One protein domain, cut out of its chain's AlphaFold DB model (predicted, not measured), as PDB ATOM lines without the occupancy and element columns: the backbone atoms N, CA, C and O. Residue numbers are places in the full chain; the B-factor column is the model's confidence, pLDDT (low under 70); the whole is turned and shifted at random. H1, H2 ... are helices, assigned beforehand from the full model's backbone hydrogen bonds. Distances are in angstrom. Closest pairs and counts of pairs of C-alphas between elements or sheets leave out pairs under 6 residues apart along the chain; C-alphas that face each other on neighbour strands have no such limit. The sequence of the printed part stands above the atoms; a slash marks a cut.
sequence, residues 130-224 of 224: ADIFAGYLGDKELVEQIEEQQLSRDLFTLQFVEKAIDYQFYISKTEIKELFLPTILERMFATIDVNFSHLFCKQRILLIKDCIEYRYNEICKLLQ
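What this domain is: This is residues 130 to 224 of the 224 residues of an uncharacterized protein of Bacteroides sp. CAG:661 (UniProt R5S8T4). Two separate lobes stand apart like the arms of a wide V: a cluster of short helices, H1 to H4, and a long helical hairpin of H6 and H7, with the short helix H5 bridging them at the base and an empty gap between. In the cluster, H1 crosses H4 and meets H2, while the small H3 lies close to H2; in the other lobe H6 and H7 run side by side. The printed part has 95 residues with seven named helices, H1 to H7 in order along the chain, and no named strand, and its class is all helix. The whole is loose, with a radius of gyration of the C-alphas of 17.6 A and spans of 46 by 33 by 19 A.

How they stand to each other: H1, residues 131 to 137, and H2, residues 140 to 148, touch at a steep tilt of 63 degrees, opposite ways; their closest C-alphas, those of Ala 134 and Lys 140, are 4.6 A apart. H3, residues 152 to 155, is close to H2 but not clearly touching it, the closest C-alphas, of Ile 146 and Ser 152, being 5.7 A apart. H4, residues 158 to 168, touches H1 about perpendicular, at 88 degrees, with the C-alphas of Tyr 136 and Ala 164 closest at 5.1 A. H3 and H4 meet only through their link. H5, residues 173 to 179, is apart from H4. H5 and H6, residues 182 to 196, meet only through their link. H6 and H7, residues 202 to 222, form a helical hairpin: they touch at a shallow tilt of 22 degrees, opposite ways, with the C-alphas of Phe 189 and Lys 209 closest at 6.6 A. H7 is apart from H5, but only just, at 8.1 A. H4 is apart from both H6 and H7. Helix packing is only just mostly crossed, with 1 of 3 touching pairs at a shallow tilt. Every O i to N i+4 pair is within hydrogen-bond range in H1, H2, H4, H5, H6 and H7; H3 is too short for such a pair, and its 1 O i to N i+3 pair is not within range.

Where its parts are: H1 begins at C-alpha 131, (24.183, 8.572, 51.573). H2 is 12.4 A long from first to last C-alpha, H4 15.4 A and H6 21.2 A. H6 begins at C-alpha 182, (9.491, 12.977, 24.052). H7, the longest helix with 21 residues, measures 30.7 A and ends at C-alpha 222, (24.120, 16.304, 27.017).

The domain as a whole: The two C-alphas farthest apart, those of Gly 138 and Lys 202, are 47.3 A apart. The printed part has no cut, and its six links between helices are tight. It ends at Gln 224, the chain's last residue. The mean pLDDT of the printed part is 86.2, and no printed residue is under 70.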
ATOM      1  N   ALA A 130      22.040  11.886  50.011       73.06
ATOM      2  CA  ALA A 130      23.436  12.152  50.357       73.06
ATOM      3  C   ALA A 130      24.206  10.899  50.800       73.06
ATOM      4  O   ALA A 130      25.428  10.870  50.676       73.06
ATOM      5  N   ASP A 131      23.520   9.832  51.225       74.31
ATOM      6  CA  ASP A 131      24.183   8.572  51.573       74.31
ATOM      7  C   ASP A 131      24.828   7.912  50.338       74.31
ATOM      8  O   ASP A 131      25.758   7.121  50.482       74.31
ATOM      9  N   ILE A 132      24.409   8.280  49.117       79.62
ATOM     10  CA  ILE A 132      25.109   7.908  47.872       79.62
ATOM     11  C   ILE A 132      26.527   8.503  47.869       79.62
ATOM     12  O   ILE A 132      27.500   7.843  47.514       79.62
ATOM     13  N   PHE A 133      26.676   9.751  48.311       83.62
ATOM     14  CA  PHE A 133      27.986  10.393  48.398       83.62
ATOM     15  C   PHE A 133      28.818   9.809  49.534       83.62
ATOM     16  O   PHE A 133      30.026   9.652  49.373       83.62
ATOM     17  N   ALA A 134      28.180   9.432  50.646       83.19
ATOM     18  CA  ALA A 134      28.860   8.756  51.748       83.19
ATOM     19  C   ALA A 134      29.400   7.389  51.307       83.19
ATOM     20  O   ALA A 134      30.536   7.049  51.626       83.19
ATOM     21  N   GLY A 135      28.622   6.638  50.519       80.88
ATOM     22  CA  GLY A 135      29.055   5.376  49.919       80.88
ATOM     23  C   GLY A 135      30.243   5.545  48.973       80.88
ATOM     24  O   GLY A 135      31.188   4.763  49.038       80.88
ATOM     25  N   TYR A 136      30.236   6.594  48.146       84.06
ATOM     26  CA  TYR A 136      31.343   6.903  47.236       84.06
ATOM     27  C   TYR A 136      32.619   7.373  47.951       84.06
ATOM     28  O   TYR A 136      33.719   6.964  47.585       84.06
ATOM     29  N   LEU A 137      32.486   8.233  48.965       85.00
ATOM     30  CA  LEU A 137      33.618   8.767  49.730       85.00
ATOM     31  C   LEU A 137      34.151   7.779  50.774       85.00
ATOM     32  O   LEU A 137      35.287   7.922  51.220       85.00
ATOM     33  N   GLY A 138      33.339   6.800  51.177       82.81
ATOM     34  CA  GLY A 138      33.636   5.907  52.296       82.81
ATOM     35  C   GLY A 138      33.611   6.606  53.660       82.81
ATOM     36  O   GLY A 138      34.077   6.027  54.638       82.81
ATOM     37  N   ASP A 139      33.085   7.832  53.731       85.56
ATOM     38  CA  ASP A 139      33.093   8.675  54.927       85.56
ATOM     39  C   ASP A 139      31.750   9.401  55.081       85.56
ATOM     40  O   ASP A 139      31.450  10.385  54.398       85.56
ATOM     41  N   LYS A 140      30.914   8.872  55.978       82.69
ATOM     42  CA  LYS A 140      29.596   9.434  56.271       82.69
ATOM     43  C   LYS A 140      29.687  10.725  57.083       82.69
ATOM     44  O   LYS A 140      28.919  11.647  56.823       82.69
ATOM     45  N   GLU A 141      30.629  10.807  58.021       84.50
ATOM     46  CA  GLU A 141      30.795  11.981  58.884       84.50
ATOM     47  C   GLU A 141      31.211  13.200  58.059       84.50
ATOM     48  O   GLU A 141      30.697  14.299  58.266       84.50
ATOM     49  N   LEU A 142      32.076  13.002  57.062       83.88
ATOM     50  CA  LEU A 142      32.455  14.054  56.126       83.88
ATOM     51  C   LEU A 142      31.249  14.584  55.337       83.88
ATOM     52  O   LEU A 142      31.101  15.794  55.179       83.88
ATOM     53  N   VAL A 143      30.376  13.703  54.842       80.56
ATOM     54  CA  VAL A 143      29.181  14.123  54.091       80.56
ATOM     55  C   VAL A 143      28.205  14.886  54.981       80.56
ATOM     56  O   VAL A 143      27.711  15.934  54.564       80.56
ATOM     57  N   GLU A 144      27.982  14.420  56.210       81.38
ATOM     58  CA  GLU A 144      27.151  15.119  57.196       81.38
ATOM     59  C   GLU A 144      27.715  16.522  57.491       81.38
ATOM     60  O   GLU A 144      26.978  17.507  57.427       81.38
ATOM     61  N   GLN A 145      29.033  16.656  57.682       83.94
ATOM     62  CA  GLN A 145      29.687  17.958  57.876       83.94
ATOM     63  C   GLN A 145      29.542  18.886  56.662       83.94
ATOM     64  O   GLN A 145      29.329  20.090  56.824       83.94
ATOM     65  N   ILE A 146      29.644  18.351  55.441       81.88
ATOM     66  CA  ILE A 146      29.457  19.124  54.205       81.88
ATOM     67  C   ILE A 146      28.026  19.670  54.114       81.88
ATOM     68  O   ILE A 146      27.837  20.830  53.728       81.88
ATOM     69  N   GLU A 147      27.022  18.864  54.470       79.69
ATOM     70  CA  GLU A 147      25.620  19.293  54.501       79.69
ATOM     71  C   GLU A 147      25.369  20.340  55.594       79.69
ATOM     72  O   GLU A 147      24.760  21.378  55.318       79.69
ATOM     73  N   GLU A 148      25.894  20.132  56.803       81.88
ATOM     74  CA  GLU A 148      25.775  21.081  57.918       81.88
ATOM     75  C   GLU A 148      26.399  22.445  57.595       81.88
ATOM     76  O   GLU A 148      25.836  23.490  57.931       81.88
ATOM     77  N   GLN A 149      27.531  22.448  56.885       84.00
ATOM     78  CA  GLN A 149      28.219  23.665  56.443       84.00
ATOM     79  C   GLN A 149      27.613  24.279  55.170       84.00
ATOM     80  O   GLN A 149      28.086  25.318  54.711       84.00
ATOM     81  N   GLN A 150      26.562  23.676  54.599       77.44
ATOM     82  CA  GLN A 150      25.924  24.086  53.339       77.44
ATOM     83  C   GLN A 150      26.880  24.130  52.132       77.44
ATOM     84  O   GLN A 150      26.595  24.793  51.133       77.44
ATOM     85  N   LEU A 151      27.987  23.384  52.191       81.62
ATOM     86  CA  LEU A 151      29.009  23.321  51.140       81.62
ATOM     87  C   LEU A 151      28.659  22.323  50.030       81.62
ATOM     88  O   LEU A 151      29.373  22.223  49.035       81.62
ATOM     89  N   SER A 152      27.540  21.602  50.161       77.25
ATOM     90  CA  SER A 152      27.103  20.573  49.210       77.25
ATOM     91  C   SER A 152      27.065  21.077  47.764       77.25
ATOM     92  O   SER A 152      27.381  20.328  46.851       77.25
ATOM     93  N   ARG A 153      26.701  22.347  47.532       71.75
ATOM     94  CA  ARG A 153      26.646  22.929  46.178       71.75
ATOM     95  C   ARG A 153      28.017  23.159  45.554       71.75
ATOM     96  O   ARG A 153      28.134  23.062  44.336       71.75
ATOM     97  N   ASP A 154      29.009  23.470  46.377       76.75
ATOM     98  CA  ASP A 154      30.364  23.768  45.920       76.75
ATOM     99  C   ASP A 154      31.180  22.478  45.755       76.75
ATOM    100  O   ASP A 154      32.044  22.392  44.886       76.75
ATOM    101  N   LEU A 155      30.872  21.458  46.565       77.12
ATOM    102  CA  LEU A 155      31.615  20.200  46.614       77.12
ATOM    103  C   LEU A 155      30.989  19.084  45.768       77.12
ATOM    104  O   LEU A 155      31.715  18.351  45.098       77.12
ATOM    105  N   PHE A 156      29.660  18.956  45.737       82.50
ATOM    106  CA  PHE A 156      28.972  17.928  44.946       82.50
ATOM    107  C   PHE A 156      28.674  18.441  43.535       82.50
ATOM    108  O   PHE A 156      27.526  18.643  43.135       82.50
ATOM    109  N   THR A 157      29.743  18.673  42.774       83.00
ATOM    110  CA  THR A 157      29.663  19.060  41.361       83.00
ATOM    111  C   THR A 157      29.012  17.961  40.518       83.00
ATOM    112  O   THR A 157      28.943  16.803  40.928       83.00
ATOM    113  N   LEU A 158      28.577  18.293  39.297       77.31
ATOM    114  CA  LEU A 158      28.013  17.296  38.380       77.31
ATOM    115  C   LEU A 158      28.978  16.120  38.157       77.31
ATOM    116  O   LEU A 158      28.559  14.973  38.235       77.31
ATOM    117  N   GLN A 159      30.274  16.397  37.978       80.06
ATOM    118  CA  GLN A 159      31.287  15.355  37.789       80.06
ATOM    119  C   GLN A 159      31.458  14.472  39.029       80.06
ATOM    120  O   GLN A 159      31.749  13.283  38.909       80.06
ATOM    121  N   PHE A 160      31.322  15.046  40.227       84.19
ATOM    122  CA  PHE A 160      31.340  14.271  41.463       84.19
ATOM    123  C   PHE A 160      30.123  13.345  41.544       84.19
ATOM    124  O   PHE A 160      30.273  12.162  41.836       84.19
ATOM    125  N   VAL A 161      28.936  13.869  41.225       82.38
ATOM    126  CA  VAL A 161      27.687  13.098  41.206       82.38
ATOM    127  C   VAL A 161      27.759  11.961  40.186       82.38
ATOM    128  O   VAL A 161      27.408  10.839  40.534       82.38
ATOM    129  N   GLU A 162      28.258  12.210  38.972       78.44
ATOM    130  CA  GLU A 162      28.453  11.174  37.945       78.44
ATOM    131  C   GLU A 162      29.346  10.041  38.460       78.44
ATOM    132  O   GLU A 162      28.948   8.882  38.414       78.44
ATOM    133  N   LYS A 163      30.506  10.367  39.047       83.62
ATOM    134  CA  LYS A 163      31.420   9.354  39.600       83.62
ATOM    135  C   LYS A 163      30.820   8.581  40.772       83.62
ATOM    136  O   LYS A 163      31.053   7.380  40.877       83.62
ATOM    137  N   ALA A 164      30.083   9.255  41.654       85.00
ATOM    138  CA  ALA A 164      29.424   8.613  42.785       85.00
ATOM    139  C   ALA A 164      28.323   7.652  42.320       85.00
ATOM    140  O   ALA A 164      28.218   6.537  42.832       85.00
ATOM    141  N   ILE A 165      27.543   8.058  41.314       79.75
ATOM    142  CA  ILE A 165      26.528   7.205  40.698       79.75
ATOM    143  C   ILE A 165      27.191   6.019  40.000       79.75
ATOM    144  O   ILE A 165      26.805   4.903  40.304       79.75
ATOM    145  N   ASP A 166      28.203   6.228  39.154       79.38
ATOM    146  CA  ASP A 166      28.904   5.146  38.440       79.38
ATOM    147  C   ASP A 166      29.551   4.133  39.398       79.38
ATOM    148  O   ASP A 166      29.595   2.934  39.118       79.38
ATOM    149  N   TYR A 167      30.069   4.606  40.537       82.75
ATOM    150  CA  TYR A 167      30.653   3.746  41.562       82.75
ATOM    151  C   TYR A 167      29.603   2.867  42.247       82.75
ATOM    152  O   TYR A 167      29.862   1.696  42.529       82.75
ATOM    153  N   GLN A 168      28.428   3.429  42.538       78.69
ATOM    154  CA  GLN A 168      27.422   2.779  43.378       78.69
ATOM    155  C   GLN A 168      26.315   2.078  42.581       78.69
ATOM    156  O   GLN A 168      25.678   1.153  43.087       78.69
ATOM    157  N   PHE A 169      26.097   2.484  41.333       76.56
ATOM    158  CA  PHE A 169      25.045   2.001  40.455       76.56
ATOM    159  C   PHE A 169      25.589   1.774  39.046       76.56
ATOM    160  O   PHE A 169      26.208   2.641  38.441       76.56
ATOM    161  N   TYR A 170      25.275   0.614  38.474       71.44
ATOM    162  CA  TYR A 170      25.476   0.396  37.049       71.44
ATOM    163  C   TYR A 170      24.260   0.944  36.296       71.44
ATOM    164  O   TYR A 170      23.216   0.295  36.271       71.44
ATOM    165  N   ILE A 171      24.380   2.143  35.724       70.56
ATOM    166  CA  ILE A 171      23.360   2.731  34.844       70.56
ATOM    167  C   ILE A 171      23.957   2.884  33.449       70.56
ATOM    168  O   ILE A 171      24.968   3.557  33.248       70.56
ATOM    169  N   SER A 172      23.322   2.281  32.450       76.19
ATOM    170  CA  SER A 172      23.737   2.446  31.062       76.19
ATOM    171  C   SER A 172      23.242   3.776  30.485       76.19
ATOM    172  O   SER A 172      22.140   4.249  30.770       76.19
ATOM    173  N   LYS A 173      24.024   4.362  29.570       74.69
ATOM    174  CA  LYS A 173      23.584   5.536  28.791       74.69
ATOM    175  C   LYS A 173      22.272   5.282  28.037       74.69
ATOM    176  O   LYS A 173      21.527   6.225  27.794       74.69
ATOM    177  N   THR A 174      22.000   4.034  27.659       80.62
ATOM    178  CA  THR A 174      20.757   3.634  26.991       80.62
ATOM    179  C   THR A 174      19.559   3.778  27.923       80.62
ATOM    180  O   THR A 174      18.590   4.426  27.541       80.62
ATOM    181  N   GLU A 175      19.655   3.285  29.160       79.81
ATOM    182  CA  GLU A 175      18.600   3.446  30.171       79.81
ATOM    183  C   GLU A 175      18.330   4.925  30.462       79.81
ATOM    184  O   GLU A 175      17.177   5.336  30.559       79.81
ATOM    185  N   ILE A 176      19.372   5.763  30.510       80.50
ATOM    186  CA  ILE A 176      19.187   7.213  30.659       80.50
ATOM    187  C   ILE A 176      18.431   7.783  29.453       80.50
ATOM    188  O   ILE A 176      17.476   8.530  29.635       80.50
ATOM    189  N   LYS A 177      18.801   7.421  28.219       82.00
ATOM    190  CA  LYS A 177      18.111   7.901  27.006       82.00
ATOM    191  C   LYS A 177      16.631   7.514  26.976       82.00
ATOM    192  O   LYS A 177      15.813   8.322  26.549       82.00
ATOM    193  N   GLU A 178      16.280   6.325  27.456       84.81
ATOM    194  CA  GLU A 178      14.887   5.863  27.533       84.81
ATOM    195  C   GLU A 178      14.026   6.709  28.487       84.81
ATOM    196  O   GLU A 178      12.834   6.901  28.238       84.81
ATOM    197  N   LEU A 179      14.622   7.290  29.535       84.12
ATOM    198  CA  LEU A 179      13.931   8.205  30.454       84.12
ATOM    199  C   LEU A 179      13.640   9.581  29.826       84.12
ATOM    200  O   LEU A 179      12.738  10.287  30.274       84.12
ATOM    201  N   PHE A 180      14.368   9.955  28.770       88.12
ATOM    202  CA  PHE A 180      14.225  11.226  28.051       88.12
ATOM    203  C   PHE A 180      13.629  11.028  26.649       88.12
ATOM    204  O   PHE A 180      14.080  11.624  25.669       88.12
ATOM    205  N   LEU A 181      12.601  10.180  26.539       89.19
ATOM    206  CA  LEU A 181      11.766  10.099  25.339       89.19
ATOM    207  C   LEU A 181      10.739  11.248  25.311       89.19
ATOM    208  O   LEU A 181      10.140  11.542  26.347       89.19
ATOM    209  N   PRO A 182      10.436  11.853  24.142       90.00
ATOM    210  CA  PRO A 182       9.491  12.977  24.052       90.00
ATOM    211  C   PRO A 182       8.101  12.684  24.638       90.00
ATOM    212  O   PRO A 182       7.466  13.559  25.224       90.00
ATOM    213  N   THR A 183       7.659  11.426  24.561       93.38
ATOM    214  CA  THR A 183       6.387  10.957  25.135       93.38
ATOM    215  C   THR A 183       6.316  11.126  26.657       93.38
ATOM    216  O   THR A 183       5.227  11.283  27.214       93.38
ATOM    217  N   ILE A 184       7.460  11.126  27.347       92.75
ATOM    218  CA  ILE A 184       7.558  11.386  28.786       92.75
ATOM    219  C   ILE A 184       7.221  12.848  29.081       92.75
ATOM    220  O   ILE A 184       6.418  13.121  29.975       92.75
ATOM    221  N   LEU A 185       7.779  13.784  28.307       94.94
ATOM    222  CA  LEU A 185       7.524  15.217  28.463       94.94
ATOM    223  C   LEU A 185       6.047  15.557  28.206       94.94
ATOM    224  O   LEU A 185       5.423  16.270  28.994       94.94
ATOM    225  N   GLU A 186       5.458  14.985  27.156       95.75
ATOM    226  CA  GLU A 186       4.031  15.144  26.850       95.75
ATOM    227  C   GLU A 186       3.142  14.634  27.993       95.75
ATOM    228  O   GLU A 186       2.199  15.316  28.414       95.75
ATOM    229  N   ARG A 187       3.473  13.463  28.552       96.06
ATOM    230  CA  ARG A 187       2.774  12.901  29.714       96.06
ATOM    231  C   ARG A 187       2.866  13.828  30.927       96.06
ATOM    232  O   ARG A 187       1.838  14.111  31.541       96.06
ATOM    233  N   MET A 188       4.052  14.359  31.227       96.75
ATOM    234  CA  MET A 188       4.244  15.332  32.308       96.75
ATOM    235  C   MET A 188       3.361  16.573  32.135       96.75
ATOM    236  O   MET A 188       2.743  17.043  33.094       96.75
ATOM    237  N   PHE A 189       3.252  17.102  30.916       97.88
ATOM    238  CA  PHE A 189       2.395  18.254  30.636       97.88
ATOM    239  C   PHE A 189       0.916  17.955  30.856       97.88
ATOM    240  O   PHE A 189       0.228  18.771  31.477       97.88
ATOM    241  N   ALA A 190       0.445  16.789  30.413       97.75
ATOM    242  CA  ALA A 190      -0.923  16.346  30.661       97.75
ATOM    243  C   ALA A 190      -1.200  16.200  32.168       97.75
ATOM    244  O   ALA A 190      -2.219  16.687  32.666       97.75
ATOM    245  N   THR A 191      -0.266  15.611  32.921       97.38
ATOM    246  CA  THR A 191      -0.358  15.495  34.382       97.38
ATOM    247  C   THR A 191      -0.461  16.858  35.055       97.38
ATOM    248  O   THR A 191      -1.289  17.027  35.959       97.38
ATOM    249  N   ILE A 192       0.322  17.847  34.610       97.62
ATOM    250  CA  ILE A 192       0.262  19.216  35.134       97.62
ATOM    251  C   ILE A 192      -1.120  19.827  34.894       97.62
ATOM    252  O   ILE A 192      -1.724  20.356  35.831       97.62
ATOM    253  N   ASP A 193      -1.645  19.737  33.672       96.94
ATOM    254  CA  ASP A 193      -2.941  20.332  33.333       96.94
ATOM    255  C   ASP A 193      -4.081  19.731  34.154       96.94
ATOM    256  O   ASP A 193      -4.901  20.459  34.725       96.94
ATOM    257  N   VAL A 194      -4.109  18.403  34.271       95.75
ATOM    258  CA  VAL A 194      -5.158  17.682  35.000       95.75
ATOM    259  C   VAL A 194      -5.100  17.994  36.496       95.75
ATOM    260  O   VAL A 194      -6.127  18.282  37.113       95.75
ATOM    261  N   ASN A 195      -3.908  17.973  37.096       94.81
ATOM    262  CA  ASN A 195      -3.773  18.017  38.553       94.81
ATOM    263  C   ASN A 195      -3.605  19.427  39.127       94.81
ATOM    264  O   ASN A 195      -3.859  19.615  40.315       94.81
ATOM    265  N   PHE A 196      -3.204  20.423  38.328       94.44
ATOM    266  CA  PHE A 196      -2.859  21.753  38.842       94.44
ATOM    267  C   PHE A 196      -3.673  22.906  38.251       94.44
ATOM    268  O   PHE A 196      -3.605  24.005  38.797       94.44
ATOM    269  N   SER A 197      -4.510  22.685  37.233       92.62
ATOM    270  CA  SER A 197      -5.412  23.715  36.673       92.62
ATOM    271  C   SER A 197      -6.347  24.366  37.696       92.62
ATOM    272  O   SER A 197      -6.706  25.533  37.557       92.62
ATOM    273  N   HIS A 198      -6.717  23.637  38.750       90.31
ATOM    274  CA  HIS A 198      -7.545  24.149  39.844       90.31
ATOM    275  C   HIS A 198      -6.734  24.764  41.002       90.31
ATOM    276  O   HIS A 198      -7.315  25.414  41.871       90.31
ATOM    277  N   LEU A 199      -5.411  24.563  41.024       89.94
ATOM    278  CA  LEU A 199      -4.498  25.048  42.069       89.94
ATOM    279  C   LEU A 199      -3.703  26.279  41.624       89.94
ATOM    280  O   LEU A 199      -3.368  27.131  42.447       89.94
ATOM    281  N   PHE A 200      -3.408  26.383  40.330       90.38
ATOM    282  CA  PHE A 200      -2.581  27.423  39.738       90.38
ATOM    283  C   PHE A 200      -3.321  28.178  38.639       90.38
ATOM    284  O   PHE A 200      -4.174  27.638  37.940       90.38
ATOM    285  N   CYS A 201      -2.967  29.451  38.460       90.44
ATOM    286  CA  CYS A 201      -3.411  30.199  37.292       90.44
ATOM    287  C   CYS A 201      -2.733  29.669  36.020       90.44
ATOM    288  O   CYS A 201      -1.647  29.083  36.071       90.44
ATOM    289  N   LYS A 202      -3.343  29.950  34.865       94.62
ATOM    290  CA  LYS A 202      -2.826  29.536  33.552       94.62
ATOM    291  C   LYS A 202      -1.378  29.983  33.329       94.62
ATOM    292  O   LYS A 202      -0.566  29.188  32.882       94.62
ATOM    293  N   GLN A 203      -1.038  31.215  33.710       95.06
ATOM    294  CA  GLN A 203       0.315  31.762  33.562       95.06
ATOM    295  C   GLN A 203       1.345  30.979  34.379       95.06
ATOM    296  O   GLN A 203       2.454  30.742  33.916       95.06
ATOM    297  N   ARG A 204       0.981  30.546  35.593       92.44
ATOM    298  CA  ARG A 204       1.866  29.743  36.440       92.44
ATOM    299  C   ARG A 204       2.064  28.343  35.866       92.44
ATOM    300  O   ARG A 204       3.174  27.834  35.943       92.44
ATOM    301  N   ILE A 205       1.017  27.744  35.300       96.06
ATOM    302  CA  ILE A 205       1.105  26.440  34.627       96.06
ATOM    303  C   ILE A 205       2.009  26.522  33.399       96.06
ATOM    304  O   ILE A 205       2.898  25.688  33.269       96.06
ATOM    305  N   LEU A 206       1.825  27.544  32.559       97.50
ATOM    306  CA  LEU A 206       2.685  27.785  31.397       97.50
ATOM    307  C   LEU A 206       4.147  27.934  31.821       97.50
ATOM    308  O   LEU A 206       4.981  27.163  31.375       97.50
ATOM    309  N   LEU A 207       4.432  28.796  32.802       96.44
ATOM    310  CA  LEU A 207       5.795  28.978  33.305       96.44
ATOM    311  C   LEU A 207       6.431  27.672  33.814       96.44
ATOM    312  O   LEU A 207       7.618  27.438  33.599       96.44
ATOM    313  N   ILE A 208       5.664  26.829  34.516       96.00
ATOM    314  CA  ILE A 208       6.155  25.525  34.987       96.00
ATOM    315  C   ILE A 208       6.513  24.631  33.797       96.00
ATOM    316  O   ILE A 208       7.580  24.021  33.812       96.00
ATOM    317  N   LYS A 209       5.649  24.564  32.779       97.75
ATOM    318  CA  LYS A 209       5.884  23.768  31.569       97.75
ATOM    319  C   LYS A 209       7.105  24.261  30.798       97.75
ATOM    320  O   LYS A 209       7.980  23.448  30.530       97.75
ATOM    321  N   ASP A 210       7.223  25.569  30.581       97.94
ATOM    322  CA  ASP A 210       8.367  26.185  29.897       97.94
ATOM    323  C   ASP A 210       9.688  25.859  30.617       97.94
ATOM    324  O   ASP A 210      10.688  25.504  29.994       97.94
ATOM    325  N   CYS A 211       9.700  25.920  31.955       96.81
ATOM    326  CA  CYS A 211      10.872  25.550  32.754       96.81
ATOM    327  C   CYS A 211      11.235  24.064  32.638       96.81
ATOM    328  O   CYS A 211      12.422  23.726  32.629       96.81
ATOM    329  N   ILE A 212      10.240  23.174  32.596       95.50
ATOM    330  CA  ILE A 212      10.461  21.731  32.440       95.50
ATOM    331  C   ILE A 212      10.982  21.435  31.034       95.50
ATOM    332  O   ILE A 212      11.984  20.737  30.912       95.50
ATOM    333  N   GLU A 213      10.363  22.004  30.000       96.38
ATOM    334  CA  GLU A 213      10.781  21.854  28.604       96.38
ATOM    335  C   GLU A 213      12.217  22.319  28.394       96.38
ATOM    336  O   GLU A 213      13.033  21.600  27.822       96.38
ATOM    337  N   TYR A 214      12.546  23.504  28.912       95.94
ATOM    338  CA  TYR A 214      13.891  24.047  28.821       95.94
ATOM    339  C   TYR A 214      14.918  23.087  29.433       95.94
ATOM    340  O   TYR A 214      15.885  22.713  28.775       95.94
ATOM    341  N   ARG A 215      14.684  22.625  30.671       92.19
ATOM    342  CA  ARG A 215      15.594  21.684  31.347       92.19
ATOM    343  C   ARG A 215      15.693  20.348  30.623       92.19
ATOM    344  O   ARG A 215      16.787  19.808  30.513       92.19
ATOM    345  N   TYR A 216      14.569  19.826  30.144       92.19
ATOM    346  CA  TYR A 216      14.522  18.594  29.367       92.19
ATOM    347  C   TYR A 216      15.403  18.709  28.117       92.19
ATOM    348  O   TYR A 216      16.275  17.873  27.902       92.19
ATOM    349  N   ASN A 217      15.250  19.793  27.354       92.00
ATOM    350  CA  ASN A 217      16.020  20.032  26.136       92.00
ATOM    351  C   ASN A 217      17.519  20.194  26.413       92.00
ATOM    352  O   ASN A 217      18.331  19.666  25.655       92.00
ATOM    353  N   GLU A 218      17.902  20.883  27.491       92.06
ATOM    354  CA  GLU A 218      19.313  20.982  27.885       92.06
ATOM    355  C   GLU A 218      19.903  19.614  28.246       92.06
ATOM    356  O   GLU A 218      21.006  19.295  27.809       92.06
ATOM    357  N   ILE A 219      19.164  18.762  28.962       87.44
ATOM    358  CA  ILE A 219      19.635  17.407  29.279       87.44
ATOM    359  C   ILE A 219      19.731  16.554  28.009       87.44
ATOM    360  O   ILE A 219      20.734  15.877  27.811       87.44
ATOM    361  N   CYS A 220      18.756  16.628  27.100       87.12
ATOM    362  CA  CYS A 220      18.815  15.903  25.830       87.12
ATOM    363  C   CYS A 220      20.057  16.255  25.001       87.12
ATOM    364  O   CYS A 220      20.603  15.365  24.352       87.12
ATOM    365  N   LYS A 221      20.538  17.507  25.040       88.50
ATOM    366  CA  LYS A 221      21.799  17.904  24.384       88.50
ATOM    367  C   LYS A 221      23.020  17.217  24.998       88.50
ATOM    368  O   LYS A 221      23.942  16.887  24.265       88.50
ATOM    369  N   LEU A 222      23.027  16.990  26.313       80.62
ATOM    370  CA  LEU A 222      24.120  16.304  27.017       80.62
ATOM    371  C   LEU A 222      24.151  14.791  26.747       80.62
ATOM    372  O   LEU A 222      25.176  14.150  26.961       80.62
ATOM    373  N   LEU A 223      23.029  14.213  26.306       78.06
ATOM    374  CA  LEU A 223      22.904  12.779  26.022       78.06
ATOM    375  C   LEU A 223      23.252  12.402  24.570       78.06
ATOM    376  O   LEU A 223      23.293  11.206  24.255       78.06
ATOM    377  N   GLN A 224      23.459  13.384  23.688       70.38
ATOM    378  CA  GLN A 224      23.900  13.173  22.301       70.38
ATOM    379  C   GLN A 224      25.373  12.766  22.261       70.38
ATOM    380  O   GLN A 224      25.641  11.728  21.613       70.38
TER     381      GLN A 224